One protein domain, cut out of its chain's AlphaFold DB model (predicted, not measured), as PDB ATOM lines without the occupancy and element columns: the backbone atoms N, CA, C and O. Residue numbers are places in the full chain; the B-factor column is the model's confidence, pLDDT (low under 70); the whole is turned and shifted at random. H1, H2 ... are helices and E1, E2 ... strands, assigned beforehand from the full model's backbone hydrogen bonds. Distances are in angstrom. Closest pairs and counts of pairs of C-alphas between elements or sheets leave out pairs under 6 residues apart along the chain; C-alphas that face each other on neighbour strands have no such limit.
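This is residues 68 to 183 of the 606 residues of the protein "B30.2/SPRY domain-containing protein" of Azospirillum lipoferum (strain 4B) (UniProt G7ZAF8). Seven strands curl into a small closed barrel, with the short helix H1 at one end of it, near the end of E5 and the start of E6. The long strands E5 and E6 bend strongly as they go round the wall, and the long loop of residues 74 to 85 lies on the outside. The printed part has 116 residues, with one named helix and seven named strands in the order E1, E2, E3, H1, E4, E5, E6, E7; round the ring run E1, E2, E3, E6, E5, E4, E7 and back to E1, mixed, and the class is mostly strand. The whole is compact and rounded, with a radius of gyration of the C-alphas of 12.5 A and spans of 33 by 29 by 24 A.

In the barrel, E5, residues 138 to 151, bends by 83 degrees at residue 148, and E6, residues 156 to 165, bends by 57 degrees at residue 162. They form an antiparallel hairpin, with N 160 and O 149 2.8 A apart. E4, residues 129 to 135, is on the other side of E5 and forms a hairpin with it, N 145 to O 131 being 2.8 A. E4, E5 and E6 are a meander, each strand the antiparallel neighbour of the one before. With E7, residues 175 to 182, they make a Greek key, a meander whose first strand is also the antiparallel neighbour of the fourth; N 132 and O 179 are 2.8 A apart. E3, residues 97 to 104, is antiparallel to E6, with N 101 to O 159 at 2.8 A. E2, residues 86 to 89, forms a hairpin with E3, N 102 to O 88 being 2.8 A. E1, residues 68 to 73, closes the ring with staggered pairing: antiparallel to E7, N 71 to O 176 at 2.9 A, and parallel to E2, N 87 to O 72 at 2.9 A. H1, residues 114 to 121, is on the barrel and outside it, at a height over the sheet of 6.9 A. It lies over none of the strands, but only just: 2 of its 8 C-alphas fall on E3. Its closest C-alphas to E5 are those of Gly 121 and Val 150, 4.6 A. In H1, 3 of 4 O i to N i+4 pairs are within hydrogen-bond range. E1 and E5, for instance, are apart.

E1 begins at C-alpha 68 (-12.701, -83.170, 43.840) and E7 ends at C-alpha 182 (-2.990, -79.005, 48.617). From first to last C-alpha, E5 measures 29.7 A, E6 24.9 A, E7 23.0 A, E3 22.1 A and H1 11.4 A.

The C-alphas of Ser 124 and Gly 137, the two farthest apart, are 34.7 A apart. The printed part has no cut. E1 to E2 is a long link of 12 residues; E4 to E5 and E5 to E6 are tight. The mean pLDDT of the printed part is 91.4, and no printed residue is under 70.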
ATOM      1  N   THR A  68     -11.353 -83.744  44.053       85.38
ATOM      2  CA  THR A  68     -12.701 -83.170  43.840       85.38
ATOM      3  C   THR A  68     -13.763 -83.974  44.591       85.38
ATOM      4  O   THR A  68     -13.635 -85.184  44.716       85.38
ATOM      5  N   ILE A  69     -14.796 -83.322  45.130       87.56
ATOM      6  CA  ILE A  69     -15.948 -83.982  45.770       87.56
ATOM      7  C   ILE A  69     -17.261 -83.326  45.340       87.56
ATOM      8  O   ILE A  69     -17.329 -82.104  45.194       87.56
ATOM      9  N   ALA A  70     -18.305 -84.138  45.167       88.88
ATOM     10  CA  ALA A  70     -19.658 -83.680  44.869       88.88
ATOM     11  C   ALA A  70     -20.488 -83.559  46.156       88.88
ATOM     12  O   ALA A  70     -20.518 -84.468  46.988       88.88
ATOM     13  N   LEU A  71     -21.147 -82.418  46.328       92.56
ATOM     14  CA  LEU A  71     -21.952 -82.060  47.495       92.56
ATOM     15  C   LEU A  71     -23.209 -81.309  47.034       92.56
ATOM     16  O   LEU A  71     -23.344 -80.940  45.868       92.56
ATOM     17  N   VAL A  72     -24.127 -81.051  47.960       94.88
ATOM     18  CA  VAL A  72     -25.313 -80.216  47.727       94.88
ATOM     19  C   VAL A  72     -25.204 -78.928  48.536       94.88
ATOM     20  O   VAL A  72     -24.910 -78.969  49.733       94.88
ATOM     21  N   TRP A  73     -25.444 -77.784  47.896       95.56
ATOM     22  CA  TRP A  73     -25.423 -76.489  48.562       95.56
ATOM     23  C   TRP A  73     -26.612 -76.340  49.504       95.56
ATOM     24  O   TRP A  73     -27.772 -76.543  49.136       95.56
ATOM     25  N   ASP A  74     -26.317 -75.931  50.727       95.38
ATOM     26  CA  ASP A  74     -27.302 -75.559  51.721       95.38
ATOM     27  C   ASP A  74     -27.194 -74.061  52.024       95.38
ATOM     28  O   ASP A  74     -26.135 -73.552  52.384       95.38
ATOM     29  N   ALA A  75     -28.310 -73.353  51.847       92.75
ATOM     30  CA  ALA A  75     -28.379 -71.898  51.959       92.75
ATOM     31  C   ALA A  75     -28.473 -71.395  53.411       92.75
ATOM     32  O   ALA A  75     -28.466 -70.185  53.644       92.75
ATOM     33  N   ALA A  76     -28.578 -72.293  54.396       93.62
ATOM     34  CA  ALA A  76     -28.484 -71.913  55.799       93.62
ATOM     35  C   ALA A  76     -27.080 -71.380  56.141       93.62
ATOM     36  O   ALA A  76     -26.081 -71.804  55.573       93.62
ATOM     37  N   THR A  77     -26.994 -70.484  57.124       93.88
ATOM     38  CA  THR A  77     -25.728 -69.835  57.522       93.88
ATOM     39  C   THR A  77     -25.279 -70.178  58.940       93.88
ATOM     40  O   THR A  77     -24.189 -69.792  59.363       93.88
ATOM     41  N   ALA A  78     -26.106 -70.911  59.690       92.62
ATOM     42  CA  ALA A  78     -25.797 -71.304  61.056       92.62
ATOM     43  C   ALA A  78     -24.583 -72.244  61.100       92.62
ATOM     44  O   ALA A  78     -24.502 -73.199  60.321       92.62
ATOM     45  N   ALA A  79     -23.691 -71.993  62.063       90.19
ATOM     46  CA  ALA A  79     -22.526 -72.811  62.398       90.19
ATOM     47  C   ALA A  79     -22.926 -74.158  63.034       90.19
ATOM     48  O   ALA A  79     -22.679 -74.415  64.208       90.19
ATOM     49  N   ALA A  80     -23.597 -74.996  62.251       91.50
ATOM     50  CA  ALA A  80     -24.084 -76.317  62.615       91.50
ATOM     51  C   ALA A  80     -23.940 -77.269  61.421       91.50
ATOM     52  O   ALA A  80     -23.718 -76.821  60.294       91.50
ATOM     53  N   ASP A  81     -24.090 -78.568  61.677       92.31
ATOM     54  CA  ASP A  81     -24.000 -79.611  60.655       92.31
ATOM     55  C   ASP A  81     -24.901 -79.282  59.440       92.31
ATOM     56  O   ASP A  81     -26.108 -79.056  59.619       92.31
ATOM     57  N   PRO A  82     -24.345 -79.217  58.211       93.44
ATOM     58  CA  PRO A  82     -25.134 -79.045  56.992       93.44
ATOM     59  C   PRO A  82     -26.060 -80.233  56.696       93.44
ATOM     60  O   PRO A  82     -27.016 -80.089  55.933       93.44
ATOM     61  N   GLY A  83     -25.812 -81.391  57.308       94.12
ATOM     62  CA  GLY A  83     -26.433 -82.669  56.993       94.12
ATOM     63  C   GLY A  83     -25.579 -83.490  56.024       94.12
ATOM     64  O   GLY A  83     -24.671 -82.977  55.370       94.12
ATOM     65  N   ALA A  84     -25.873 -84.788  55.933       93.94
ATOM     66  CA  ALA A  84     -25.147 -85.721  55.072       93.94
ATOM     67  C   ALA A  84     -25.118 -85.245  53.607       93.94
ATOM     68  O   ALA A  84     -26.159 -84.896  53.046       93.94
ATOM     69  N   GLY A  85     -23.929 -85.221  53.000       93.38
ATOM     70  CA  GLY A  85     -23.748 -84.887  51.584       93.38
ATOM     71  C   GLY A  85     -23.896 -83.408  51.237       93.38
ATOM     72  O   GLY A  85     -23.984 -83.060  50.058       93.38
ATOM     73  N   LYS A  86     -23.933 -82.530  52.243       95.94
ATOM     74  CA  LYS A  86     -24.169 -81.095  52.066       95.94
ATOM     75  C   LYS A  86     -22.965 -80.239  52.442       95.94
ATOM     76  O   LYS A  86     -22.118 -80.624  53.251       95.94
ATOM     77  N   LEU A  87     -22.922 -79.042  51.871       95.12
ATOM     78  CA  LEU A  87     -21.980 -77.987  52.222       95.12
ATOM     79  C   LEU A  87     -22.720 -76.656  52.326       95.12
ATOM     80  O   LEU A  87     -23.526 -76.324  51.461       95.12
ATOM     81  N   ARG A  88     -22.418 -75.887  53.373       94.75
ATOM     82  CA  ARG A  88     -22.914 -74.513  53.545       94.75
ATOM     83  C   ARG A  88     -21.781 -73.549  53.853       94.75
ATOM     84  O   ARG A  88     -20.759 -73.951  54.405       94.75
ATOM     85  N   ALA A  89     -21.975 -72.273  53.560       95.19
ATOM     86  CA  ALA A  89     -21.117 -71.210  54.072       95.19
ATOM     87  C   ALA A  89     -21.735 -70.572  55.318       95.19
ATOM     88  O   ALA A  89     -22.949 -70.465  55.442       95.19
ATOM     89  N   THR A  90     -20.904 -70.042  56.213       95.12
ATOM     90  CA  THR A  90     -21.368 -69.262  57.375       95.12
ATOM     91  C   THR A  90     -21.818 -67.837  57.016       95.12
ATOM     92  O   THR A  90     -21.916 -66.975  57.885       95.12
ATOM     93  N   THR A  91     -22.051 -67.558  55.731       90.56
ATOM     94  CA  THR A  91     -22.496 -66.266  55.196       90.56
ATOM     95  C   THR A  91     -23.519 -66.493  54.084       90.56
ATOM     96  O   THR A  91     -23.388 -67.439  53.310       90.56
ATOM     97  N   ALA A  92     -24.543 -65.637  54.013       85.31
ATOM     98  CA  ALA A  92     -25.672 -65.797  53.089       85.31
ATOM     99  C   ALA A  92     -25.279 -65.558  51.622       85.31
ATOM    100  O   ALA A  92     -25.872 -66.129  50.713       85.31
ATOM    101  N   THR A  93     -24.261 -64.726  51.396       86.56
ATOM    102  CA  THR A  93     -23.751 -64.368  50.068       86.56
ATOM    103  C   THR A  93     -22.227 -64.468  50.078       86.56
ATOM    104  O   THR A  93     -21.546 -63.462  50.296       86.56
ATOM    105  N   PRO A  94     -21.668 -65.678  49.916       89.19
ATOM    106  CA  PRO A  94     -20.224 -65.866  49.895       89.19
ATOM    107  C   PRO A  94     -19.607 -65.120  48.703       89.19
ATOM    108  O   PRO A  94     -20.000 -65.338  47.558       89.19
ATOM    109  N   ALA A  95     -18.664 -64.229  48.994       89.19
ATOM    110  CA  ALA A  95     -17.942 -63.376  48.049       89.19
ATOM    111  C   ALA A  95     -16.526 -63.107  48.598       89.19
ATOM    112  O   ALA A  95     -16.152 -63.696  49.612       89.19
ATOM    113  N   LEU A  96     -15.743 -62.222  47.963       91.88
ATOM    114  CA  LEU A  96     -14.386 -61.859  48.406       91.88
ATOM    115  C   LEU A  96     -14.311 -61.590  49.920       91.88
ATOM    116  O   LEU A  96     -15.064 -60.773  50.446       91.88
ATOM    117  N   GLY A  97     -13.376 -62.252  50.607       92.81
ATOM    118  CA  GLY A  97     -13.216 -62.160  52.064       92.81
ATOM    119  C   GLY A  97     -13.157 -63.519  52.763       92.81
ATOM    120  O   GLY A  97     -13.188 -64.566  52.118       92.81
ATOM    121  N   SER A  98     -13.030 -63.506  54.092       95.62
ATOM    122  CA  SER A  98     -12.841 -64.722  54.894       95.62
ATOM    123  C   SER A  98     -14.130 -65.179  55.577       95.62
ATOM    124  O   SER A  98     -14.831 -64.385  56.199       95.62
ATOM    125  N   TYR A  99     -14.428 -66.472  55.484       95.44
ATOM    126  CA  TYR A  99     -15.564 -67.133  56.133       95.44
ATOM    127  C   TYR A  99     -15.286 -68.637  56.249       95.44
ATOM    128  O   TYR A  99     -14.249 -69.123  55.795       95.44
ATOM    129  N   SER A 100     -16.202 -69.387  56.858       95.88
ATOM    130  CA  SER A 100     -16.079 -70.840  56.967       95.88
ATOM    131  C   SER A 100     -17.053 -71.542  56.033       95.88
ATOM    132  O   SER A 100     -18.215 -71.150  55.912       95.88
ATOM    133  N   LEU A 101     -16.581 -72.613  55.405       96.25
ATOM    134  CA  LEU A 101     -17.423 -73.631  54.798       96.25
ATOM    135  C   LEU A 101     -17.609 -74.766  55.802       96.25
ATOM    136  O   LEU A 101     -16.642 -75.259  56.379       96.25
ATOM    137  N   LEU A 102     -18.846 -75.184  56.014       96.19
ATOM    138  CA  LEU A 102     -19.182 -76.359  56.807       96.19
ATOM    139  C   LEU A 102     -19.468 -77.472  55.813       96.19
ATOM    140  O   LEU A 102     -20.430 -77.383  55.051       96.19
ATOM    141  N   VAL A 103     -18.586 -78.465  55.777       96.25
ATOM    142  CA  VAL A 103     -18.577 -79.522  54.763       96.25
ATOM    143  C   VAL A 103     -18.903 -80.843  55.434       96.25
ATOM    144  O   VAL A 103     -18.209 -81.234  56.372       96.25
ATOM    145  N   SER A 104     -19.946 -81.530  54.973       95.75
ATOM    146  CA  SER A 104     -20.304 -82.854  55.481       95.75
ATOM    147  C   SER A 104     -19.132 -83.837  55.386       95.75
ATOM    148  O   SER A 104     -18.313 -83.780  54.471       95.75
ATOM    149  N   ALA A 105     -19.043 -84.759  56.343       94.00
ATOM    150  CA  ALA A 105     -18.074 -85.848  56.324       94.00
ATOM    151  C   ALA A 105     -18.460 -86.968  55.346       94.00
ATOM    152  O   ALA A 105     -17.669 -87.900  55.175       94.00
ATOM    153  N   THR A 106     -19.627 -86.874  54.701       93.19
ATOM    154  CA  THR A 106     -20.005 -87.697  53.552       93.19
ATOM    155  C   THR A 106     -20.225 -86.835  52.315       93.19
ATOM    156  O   THR A 106     -20.686 -85.699  52.426       93.19
ATOM    157  N   ASP A 107     -19.934 -87.373  51.136       91.12
ATOM    158  CA  ASP A 107     -20.303 -86.743  49.867       91.12
ATOM    159  C   ASP A 107     -21.807 -86.912  49.563       91.12
ATOM    160  O   ASP A 107     -22.555 -87.521  50.340       91.12
ATOM    161  N   SER A 108     -22.277 -86.366  48.437       87.69
ATOM    162  CA  SER A 108     -23.681 -86.476  48.017       87.69
ATOM    163  C   SER A 108     -24.139 -87.908  47.703       87.69
ATOM    164  O   SER A 108     -25.341 -88.149  47.627       87.69
ATOM    165  N   ALA A 109     -23.212 -88.855  47.515       84.81
ATOM    166  CA  ALA A 109     -23.492 -90.276  47.301       84.81
ATOM    167  C   ALA A 109     -23.429 -91.103  48.603       84.81
ATOM    168  O   ALA A 109     -23.745 -92.293  48.592       84.81
ATOM    169  N   GLY A 110     -23.052 -90.487  49.730       84.62
ATOM    170  CA  GLY A 110     -22.934 -91.126  51.041       84.62
ATOM    171  C   GLY A 110     -21.558 -91.730  51.340       84.62
ATOM    172  O   GLY A 110     -21.395 -92.370  52.379       84.62
ATOM    173  N   ALA A 111     -20.556 -91.533  50.478       87.31
ATOM    174  CA  ALA A 111     -19.198 -92.008  50.718       87.31
ATOM    175  C   ALA A 111     -18.491 -91.150  51.775       87.31
ATOM    176  O   ALA A 111     -18.630 -89.928  51.805       87.31
ATOM    177  N   GLY A 112     -17.708 -91.783  52.652       89.25
ATOM    178  CA  GLY A 112     -16.977 -91.091  53.712       89.25
ATOM    179  C   GLY A 112     -15.789 -90.287  53.177       89.25
ATOM    180  O   GLY A 112     -14.812 -90.858  52.707       89.25
ATOM    181  N   ILE A 113     -15.839 -88.964  53.334       90.06
ATOM    182  CA  ILE A 113     -14.804 -88.006  52.895       90.06
ATOM    183  C   ILE A 113     -14.130 -87.273  54.065       90.06
ATOM    184  O   ILE A 113     -13.213 -86.475  53.882       90.06
ATOM    185  N   GLY A 114     -14.549 -87.554  55.302       90.50
ATOM    186  CA  GLY A 114     -14.077 -86.840  56.488       90.50
ATOM    187  C   GLY A 114     -12.561 -86.890  56.729       90.50
ATOM    188  O   GLY A 114     -12.033 -85.937  57.292       90.50
ATOM    189  N   ALA A 115     -11.863 -87.959  56.328       89.25
ATOM    190  CA  ALA A 115     -10.403 -88.068  56.460       89.25
ATOM    191  C   ALA A 115      -9.661 -87.222  55.414       89.25
ATOM    192  O   ALA A 115      -8.703 -86.527  55.744       89.25
ATOM    193  N   MET A 116     -10.165 -87.223  54.180       89.00
ATOM    194  CA  MET A 116      -9.655 -86.430  53.061       89.00
ATOM    195  C   MET A 116      -9.780 -84.923  53.345       89.00
ATOM    196  O   MET A 116      -8.850 -84.152  53.124       89.00
ATOM    197  N   LEU A 117     -10.907 -84.504  53.930       91.19
ATOM    198  CA  LEU A 117     -11.097 -83.125  54.384       91.19
ATOM    199  C   LEU A 117     -10.150 -82.751  55.536       91.19
ATOM    200  O   LEU A 117      -9.707 -81.611  55.603       91.19
ATOM    201  N   SER A 118      -9.811 -83.678  56.434       91.50
ATOM    202  CA  SER A 118      -8.800 -83.409  57.469       91.50
ATOM    203  C   SER A 118      -7.402 -83.246  56.870       91.50
ATOM    204  O   SER A 118      -6.686 -82.323  57.248       91.50
ATOM    205  N   GLU A 119      -7.029 -84.095  55.907       89.38
ATOM    206  CA  GLU A 119      -5.743 -84.021  55.200       89.38
ATOM    207  C   GLU A 119      -5.551 -82.677  54.480       89.38
ATOM    208  O   GLU A 119      -4.464 -82.097  54.513       89.38
ATOM    209  N   LEU A 120      -6.629 -82.130  53.905       89.50
ATOM    210  CA  LEU A 120      -6.647 -80.797  53.302       89.50
ATOM    211  C   LEU A 120      -6.106 -79.713  54.253       89.50
ATOM    212  O   LEU A 120      -5.450 -78.773  53.807       89.50
ATOM    213  N   GLY A 121      -6.357 -79.845  55.559       88.81
ATOM    214  CA  GLY A 121      -5.884 -78.921  56.592       88.81
ATOM    215  C   GLY A 121      -4.476 -79.201  57.124       88.81
ATOM    216  O   GLY A 121      -3.922 -78.339  57.805       88.81
ATOM    217  N   SER A 122      -3.882 -80.355  56.812       89.56
ATOM    218  CA  SER A 122      -2.626 -80.823  57.420       89.56
ATOM    219  C   SER A 122      -1.367 -80.121  56.907       89.56
ATOM    220  O   SER A 122      -0.278 -80.399  57.397       89.56
ATOM    221  N   SER A 123      -1.481 -79.220  55.925       89.12
ATOM    222  CA  SER A 123      -0.323 -78.462  55.435       89.12
ATOM    223  C   SER A 123       0.254 -77.559  56.520       89.12
ATOM    224  O   SER A 123      -0.476 -76.830  57.199       89.12
ATOM    225  N   SER A 124       1.577 -77.550  56.661       87.12
ATOM    226  CA  SER A 124       2.275 -76.625  57.565       87.12
ATOM    227  C   SER A 124       2.357 -75.186  57.020       87.12
ATOM    228  O   SER A 124       2.722 -74.268  57.755       87.12
ATOM    229  N   SER A 125       1.961 -74.947  55.764       88.25
ATOM    230  CA  SER A 125       1.892 -73.609  55.155       88.25
ATOM    231  C   SER A 125       0.730 -72.764  55.708       88.25
ATOM    232  O   SER A 125      -0.262 -73.300  56.196       88.25
ATOM    233  N   ALA A 126       0.817 -71.427  55.645       88.19
ATOM    234  CA  ALA A 126      -0.262 -70.534  56.108       88.19
ATOM    235  C   ALA A 126      -1.543 -70.672  55.259       88.19
ATOM    236  O   ALA A 126      -2.652 -70.686  55.786       88.19
ATOM    237  N   THR A 127      -1.379 -70.827  53.944       92.44
ATOM    238  CA  THR A 127      -2.423 -71.331  53.046       92.44
ATOM    239  C   THR A 127      -2.260 -72.839  52.933       92.44
ATOM    240  O   THR A 127      -1.178 -73.309  52.593       92.44
ATOM    241  N   LYS A 128      -3.319 -73.586  53.240       94.12
ATOM    242  CA  LYS A 128      -3.338 -75.051  53.247       94.12
ATOM    243  C   LYS A 128      -3.610 -75.636  51.871       94.12
ATOM    244  O   LYS A 128      -3.096 -76.702  51.550       94.12
ATOM    245  N   ALA A 129      -4.411 -74.940  51.066       93.81
ATOM    246  CA  ALA A 129      -4.741 -75.335  49.705       93.81
ATOM    247  C   ALA A 129      -5.320 -74.182  48.888       93.81
ATOM    248  O   ALA A 129      -5.870 -73.217  49.427       93.81
ATOM    249  N   ARG A 130      -5.262 -74.336  47.566       93.81
ATOM    250  CA  ARG A 130      -6.100 -73.591  46.621       93.81
ATOM    251  C   ARG A 130      -7.309 -74.450  46.289       93.81
ATOM    252  O   ARG A 130      -7.133 -75.602  45.915       93.81
ATOM    253  N   ALA A 131      -8.509 -73.902  46.432       94.00
ATOM    254  CA  ALA A 131      -9.751 -74.614  46.165       94.00
ATOM    255  C   ALA A 131     -10.667 -73.806  45.245       94.00
ATOM    256  O   ALA A 131     -10.579 -72.579  45.187       94.00
ATOM    257  N   ARG A 132     -11.557 -74.502  44.545       93.44
ATOM    258  CA  ARG A 132     -12.646 -73.915  43.774       93.44
ATOM    259  C   ARG A 132     -13.938 -74.650  44.093       93.44
ATOM    260  O   ARG A 132     -13.974 -75.878  44.068       93.44
ATOM    261  N   LEU A 133     -14.988 -73.882  44.354       93.62
ATOM    262  CA  LEU A 133     -16.359 -74.369  44.420       93.62
ATOM    263  C   LEU A 133     -17.080 -73.966  43.134       93.62
ATOM    264  O   LEU A 133     -16.991 -72.804  42.745       93.62
ATOM    265  N   VAL A 134     -17.776 -74.890  42.477       92.50
ATOM    266  CA  VAL A 134     -18.508 -74.626  41.226       92.50
ATOM    267  C   VAL A 134     -19.848 -75.356  41.212       92.50
ATOM    268  O   VAL A 134     -19.936 -76.478  41.711       92.50
ATOM    269  N   ALA A 135     -20.889 -74.736  40.653       89.62
ATOM    270  CA  ALA A 135     -22.179 -75.394  40.465       89.62
ATOM    271  C   ALA A 135     -22.101 -76.414  39.320       89.62
ATOM    272  O   ALA A 135     -21.598 -76.133  38.228       89.62
ATOM    273  N   VAL A 136     -22.614 -77.617  39.556       84.12
ATOM    274  CA  VAL A 136     -22.692 -78.664  38.538       84.12
ATOM    275  C   VAL A 136     -23.743 -78.256  37.506       84.12
ATOM    276  O   VAL A 136     -24.897 -78.014  37.845       84.12
ATOM    277  N   GLY A 137     -23.333 -78.170  36.239       80.38
ATOM    278  CA  GLY A 137     -24.199 -77.752  35.129       80.38
ATOM    279  C   GLY A 137     -24.238 -76.243  34.862       80.38
ATOM    280  O   GLY A 137     -24.795 -75.843  33.844       80.38
ATOM    281  N   ASP A 138     -23.605 -75.412  35.700       80.62
ATOM    282  CA  ASP A 138     -23.518 -73.959  35.500       80.62
ATOM    283  C   ASP A 138     -22.150 -73.415  35.946       80.62
ATOM    284  O   ASP A 138     -21.946 -72.985  37.083       80.62
ATOM    285  N   ALA A 139     -21.189 -73.409  35.017       81.38
ATOM    286  CA  ALA A 139     -19.823 -72.949  35.272       81.38
ATOM    287  C   ALA A 139     -19.715 -71.436  35.549       81.38
ATOM    288  O   ALA A 139     -18.646 -70.969  35.946       81.38
ATOM    289  N   SER A 140     -20.792 -70.664  35.347       86.19
ATOM    290  CA  SER A 140     -20.809 -69.238  35.679       86.19
ATOM    291  C   SER A 140     -20.904 -68.998  37.189       86.19
ATOM    292  O   SER A 140     -20.425 -67.972  37.665       86.19
ATOM    293  N   LYS A 141     -21.430 -69.962  37.957       90.88
ATOM    294  CA  LYS A 141     -21.529 -69.908  39.421       90.88
ATOM    295  C   LYS A 141     -20.338 -70.609  40.068       90.88
ATOM    296  O   LYS A 141     -20.306 -71.837  40.182       90.88
ATOM    297  N   TYR A 142     -19.346 -69.833  40.501       93.69
ATOM    298  CA  TYR A 142     -18.152 -70.371  41.152       93.69
ATOM    299  C   TYR A 142     -17.558 -69.425  42.200       93.69
ATOM    300  O   TYR A 142     -17.834 -68.223  42.208       93.69
ATOM    301  N   LEU A 143     -16.703 -69.982  43.063       95.94
ATOM    302  CA  LEU A 143     -15.841 -69.256  43.996       95.94
ATOM    303  C   LEU A 143     -14.433 -69.855  43.991       95.94
ATOM    304  O   LEU A 143     -14.271 -71.065  44.141       95.94
ATOM    305  N   ASP A 144     -13.423 -68.997  43.881       96.12
ATOM    306  CA  ASP A 144     -12.012 -69.320  44.083       96.12
ATOM    307  C   ASP A 144     -11.603 -69.017  45.517       96.12
ATOM    308  O   ASP A 144     -11.812 -67.912  46.021       96.12
ATOM    309  N   LEU A 145     -10.992 -69.998  46.171       96.50
ATOM    310  CA  LEU A 145     -10.767 -70.010  47.606       96.50
ATOM    311  C   LEU A 145      -9.304 -70.336  47.932       96.50
ATOM    312  O   LEU A 145      -8.645 -71.152  47.280       96.50
ATOM    313  N   GLN A 146      -8.806 -69.724  48.996       96.94
ATOM    314  CA  GLN A 146      -7.637 -70.175  49.740       96.94
ATOM    315  C   GLN A 146      -8.120 -70.824  51.030       96.94
ATOM    316  O   GLN A 146      -8.761 -70.163  51.843       96.94
ATOM    317  N   VAL A 147      -7.818 -72.102  51.232       96.38
ATOM    318  CA  VAL A 147      -8.093 -72.779  52.503       96.38
ATOM    319  C   VAL A 147      -7.007 -72.375  53.491       96.38
ATOM    320  O   VAL A 147      -5.826 -72.531  53.193       96.38
ATOM    321  N   THR A 148      -7.379 -71.858  54.657       95.62
ATOM    322  CA  THR A 148      -6.438 -71.400  55.696       95.62
ATOM    323  C   THR A 148      -6.399 -72.329  56.909       95.62
ATOM    324  O   THR A 148      -5.432 -72.320  57.669       95.62
ATOM    325  N   GLY A 149      -7.392 -73.206  57.053       95.31
ATOM    326  CA  GLY A 149      -7.410 -74.246  58.076       95.31
ATOM    327  C   GLY A 149      -8.612 -75.172  57.937       95.31
ATOM    328  O   GLY A 149      -9.627 -74.797  57.353       95.31
ATOM    329  N   VAL A 150      -8.503 -76.374  58.499       95.50
ATOM    330  CA  VAL A 150      -9.633 -77.297  58.668       95.50
ATOM    331  C   VAL A 150      -9.685 -77.734  60.127       95.50
ATOM    332  O   VAL A 150      -8.651 -78.060  60.709       95.50
ATOM    333  N   SER A 151     -10.869 -77.717  60.733       93.31
ATOM    334  CA  SER A 151     -11.076 -78.079  62.137       93.31
ATOM    335  C   SER A 151     -12.377 -78.858  62.363       93.31
ATOM    336  O   SER A 151     -13.228 -78.980  61.476       93.31
ATOM    337  N   GLY A 152     -12.524 -79.402  63.575       84.06
ATOM    338  CA  GLY A 152     -13.650 -80.251  63.984       84.06
ATOM    339  C   GLY A 152     -13.416 -81.734  63.694       84.06
ATOM    340  O   GLY A 152     -12.548 -82.072  62.894       84.06
ATOM    341  N   ALA A 153     -14.178 -82.614  64.357       75.62
ATOM    342  CA  ALA A 153     -14.240 -84.057  64.109       75.62
ATOM    343  C   ALA A 153     -15.666 -84.594  64.290       75.62
ATOM    344  O   ALA A 153     -16.371 -84.152  65.191       75.62
ATOM    345  N   GLY A 154     -16.086 -85.522  63.423       85.44
ATOM    346  CA  GLY A 154     -17.441 -86.083  63.419       85.44
ATOM    347  C   GLY A 154     -18.129 -85.958  62.059       85.44
ATOM    348  O   GLY A 154     -17.491 -86.167  61.028       85.44
ATOM    349  N   ALA A 155     -19.424 -85.626  62.069       92.19
ATOM    350  CA  ALA A 155     -20.306 -85.624  60.896       92.19
ATOM    351  C   ALA A 155     -20.018 -84.522  59.856       92.19
ATOM    352  O   ALA A 155     -20.490 -84.620  58.727       92.19
ATOM    353  N   TYR A 156     -19.221 -83.506  60.200       94.69
ATOM    354  CA  TYR A 156     -18.796 -82.441  59.286       94.69
ATOM    355  C   TYR A 156     -17.422 -81.870  59.686       94.69
ATOM    356  O   TYR A 156     -16.938 -82.090  60.801       94.69
ATOM    357  N   ARG A 157     -16.783 -81.134  58.769       94.94
ATOM    358  CA  ARG A 157     -15.565 -80.340  58.997       94.94
ATOM    359  C   ARG A 157     -15.850 -78.858  58.791       94.94
ATOM    360  O   ARG A 157     -16.595 -78.485  57.887       94.94
ATOM    361  N   THR A 158     -15.210 -78.022  59.598       96.31
ATOM    362  CA  THR A 158     -15.179 -76.572  59.395       96.31
ATOM    363  C   THR A 158     -13.929 -76.229  58.598       96.31
ATOM    364  O   THR A 158     -12.816 -76.392  59.090       96.31
ATOM    365  N   VAL A 159     -14.102 -75.768  57.365       96.38
ATOM    366  CA  VAL A 159     -13.031 -75.371  56.450       96.38
ATOM    367  C   VAL A 159     -12.981 -73.846  56.417       96.38
ATOM    368  O   VAL A 159     -13.854 -73.201  55.840       96.38
ATOM    369  N   ALA A 160     -11.974 -73.259  57.059       96.75
ATOM    370  CA  ALA A 160     -11.735 -71.822  57.009       96.75
ATOM    371  C   ALA A 160     -11.185 -71.447  55.629       96.75
ATOM    372  O   ALA A 160     -10.195 -72.027  55.169       96.75
ATOM    373  N   VAL A 161     -11.828 -70.486  54.965       97.06
ATOM    374  CA  VAL A 161     -11.468 -70.056  53.615       97.06
ATOM    375  C   VAL A 161     -11.347 -68.543  53.510       97.06
ATOM    376  O   VAL A 161     -11.996 -67.791  54.232       97.06
ATOM    377  N   THR A 162     -10.527 -68.098  52.566       97.25
ATOM    378  CA  THR A 162     -10.532 -66.731  52.043       97.25
ATOM    379  C   THR A 162     -10.888 -66.788  50.565       97.25
ATOM    380  O   THR A 162     -10.152 -67.381  49.776       97.25
ATOM    381  N   CYS A 163     -12.025 -66.213  50.187       95.75
ATOM    382  CA  CYS A 163     -12.425 -66.091  48.795       95.75
ATOM    383  C   CYS A 163     -11.613 -64.995  48.104       95.75
ATOM    384  O   CYS A 163     -11.519 -63.869  48.597       95.75
ATOM    385  N   ILE A 164     -11.033 -65.353  46.961       96.19
ATOM    386  CA  ILE A 164     -10.150 -64.513  46.144       96.19
ATOM    387  C   ILE A 164     -10.745 -64.197  44.763       96.19
ATOM    388  O   ILE A 164     -10.143 -63.439  44.006       96.19
ATOM    389  N   GLY A 165     -11.919 -64.745  44.426       93.44
ATOM    390  CA  GLY A 165     -12.640 -64.419  43.195       93.44
ATOM    391  C   GLY A 165     -13.874 -65.291  42.952       93.44
ATOM    392  O   GLY A 165     -14.064 -66.301  43.624       93.44
ATOM    393  N   GLY A 166     -14.686 -64.912  41.963       91.00
ATOM    394  CA  GLY A 166     -15.881 -65.644  41.523       91.00
ATOM    395  C   GLY A 166     -17.206 -64.971  41.925       91.00
ATOM    396  O   GLY A 166     -17.269 -64.337  42.979       91.00
ATOM    397  N   PRO A 167     -18.256 -65.057  41.085       87.69
ATOM    398  CA  PRO A 167     -19.522 -64.352  41.301       87.69
ATOM    399  C   PRO A 167     -20.452 -65.025  42.329       87.69
ATOM    400  O   PRO A 167     -21.471 -64.436  42.687       87.69
ATOM    401  N   GLY A 168     -20.133 -66.233  42.815       88.00
ATOM    402  CA  GLY A 168     -20.997 -66.976  43.738       88.00
ATOM    403  C   GLY A 168     -22.350 -67.339  43.111       88.00
ATOM    404  O   GLY A 168     -22.404 -67.764  41.960       88.00
ATOM    405  N   GLY A 169     -23.441 -67.179  43.869       88.38
ATOM    406  CA  GLY A 169     -24.811 -67.343  43.352       88.38
ATOM    407  C   GLY A 169     -25.426 -68.742  43.492       88.38
ATOM    408  O   GLY A 169     -26.305 -69.102  42.707       88.38
ATOM    409  N   PHE A 170     -24.977 -69.534  44.471       91.56
ATOM    410  CA  PHE A 170     -25.518 -70.868  44.752       91.56
ATOM    411  C   PHE A 170     -26.896 -70.802  45.431       91.56
ATOM    412  O   PHE A 170     -27.069 -70.124  46.447       91.56
ATOM    413  N   GLY A 171     -27.870 -71.519  44.874       90.50
ATOM    414  CA  GLY A 171     -29.208 -71.712  45.425       90.50
ATOM    415  C   GLY A 171     -29.299 -72.943  46.327       90.50
ATOM    416  O   GLY A 171     -28.490 -73.866  46.243       90.50
ATOM    417  N   ALA A 172     -30.290 -72.969  47.220       92.12
ATOM    418  CA  ALA A 172     -30.539 -74.135  48.066       92.12
ATOM    419  C   ALA A 172     -30.843 -75.371  47.204       92.12
ATOM    420  O   ALA A 172     -31.766 -75.345  46.393       92.12
ATOM    421  N   GLY A 173     -30.093 -76.454  47.414       88.94
ATOM    422  CA  GLY A 173     -30.231 -77.686  46.640       88.94
ATOM    423  C   GLY A 173     -29.367 -77.752  45.378       88.94
ATOM    424  O   GLY A 173     -29.348 -78.807  44.745       88.94
ATOM    425  N   ASP A 174     -28.627 -76.692  45.028       91.25
ATOM    426  CA  ASP A 174     -27.710 -76.726  43.886       91.25
ATOM    427  C   ASP A 174     -26.644 -77.813  44.102       91.25
ATOM    428  O   ASP A 174     -25.990 -77.873  45.147       91.25
ATOM    429  N   ALA A 175     -26.446 -78.672  43.101       90.06
ATOM    430  CA  ALA A 175     -25.330 -79.607  43.097       90.06
ATOM    431  C   ALA A 175     -24.023 -78.828  42.902       90.06
ATOM    432  O   ALA A 175     -23.919 -77.990  42.006       90.06
ATOM    433  N   ILE A 176     -23.021 -79.098  43.733       90.75
ATOM    434  CA  ILE A 176     -21.750 -78.375  43.752       90.75
ATOM    435  C   ILE A 176     -20.566 -79.337  43.739       90.75
ATOM    436  O   ILE A 176     -20.588 -80.387  44.378       90.75
ATOM    437  N   ALA A 177     -19.508 -78.949  43.036       89.94
ATOM    438  CA  ALA A 177     -18.221 -79.625  43.063       89.94
ATOM    439  C   ALA A 177     -17.203 -78.759  43.813       89.94
ATOM    440  O   ALA A 177     -16.986 -77.597  43.458       89.94
ATOM    441  N   LEU A 178     -16.579 -79.327  44.846       91.44
ATOM    442  CA  LEU A 178     -15.452 -78.725  45.552       91.44
ATOM    443  C   LEU A 178     -14.169 -79.419  45.100       91.44
ATOM    444  O   LEU A 178     -13.938 -80.570  45.458       91.44
ATOM    445  N   GLY A 179     -13.349 -78.713  44.325       90.12
ATOM    446  CA  GLY A 179     -12.030 -79.163  43.885       90.12
ATOM    447  C   GLY A 179     -10.911 -78.426  44.615       90.12
ATOM    448  O   GLY A 179     -11.057 -77.239  44.918       90.12
ATOM    449  N   TRP A 180      -9.783 -79.079  44.889       90.06
ATOM    450  CA  TRP A 180      -8.624 -78.426  45.501       90.06
ATOM    451  C   TRP A 180      -7.279 -79.005  45.076       90.06
ATOM    452  O   TRP A 180      -7.169 -80.121  44.588       90.06
ATOM    453  N   VAL A 181      -6.229 -78.228  45.329       89.81
ATOM    454  CA  VAL A 181      -4.834 -78.660  45.283       89.81
ATOM    455  C   VAL A 181      -4.189 -78.262  46.603       89.81
ATOM    456  O   VAL A 181      -4.198 -77.081  46.974       89.81
ATOM    457  N   ARG A 182      -3.653 -79.248  47.332       88.06
ATOM    458  CA  ARG A 182      -2.990 -79.005  48.617       88.06
ATOM    459  C   ARG A 182      -1.747 -78.143  48.396       88.06
ATOM    460  O   ARG A 182      -0.971 -78.375  47.471       88.06
ATOM    461  N   SER A 183      -1.550 -77.150  49.250       87.25
ATOM    462  CA  SER A 183      -0.278 -76.447  49.338       87.25
ATOM    463  C   SER A 183       0.752 -77.395  49.944       87.25
ATOM    464  O   SER A 183       0.448 -78.113  50.900       87.25
TER     465      SER A 183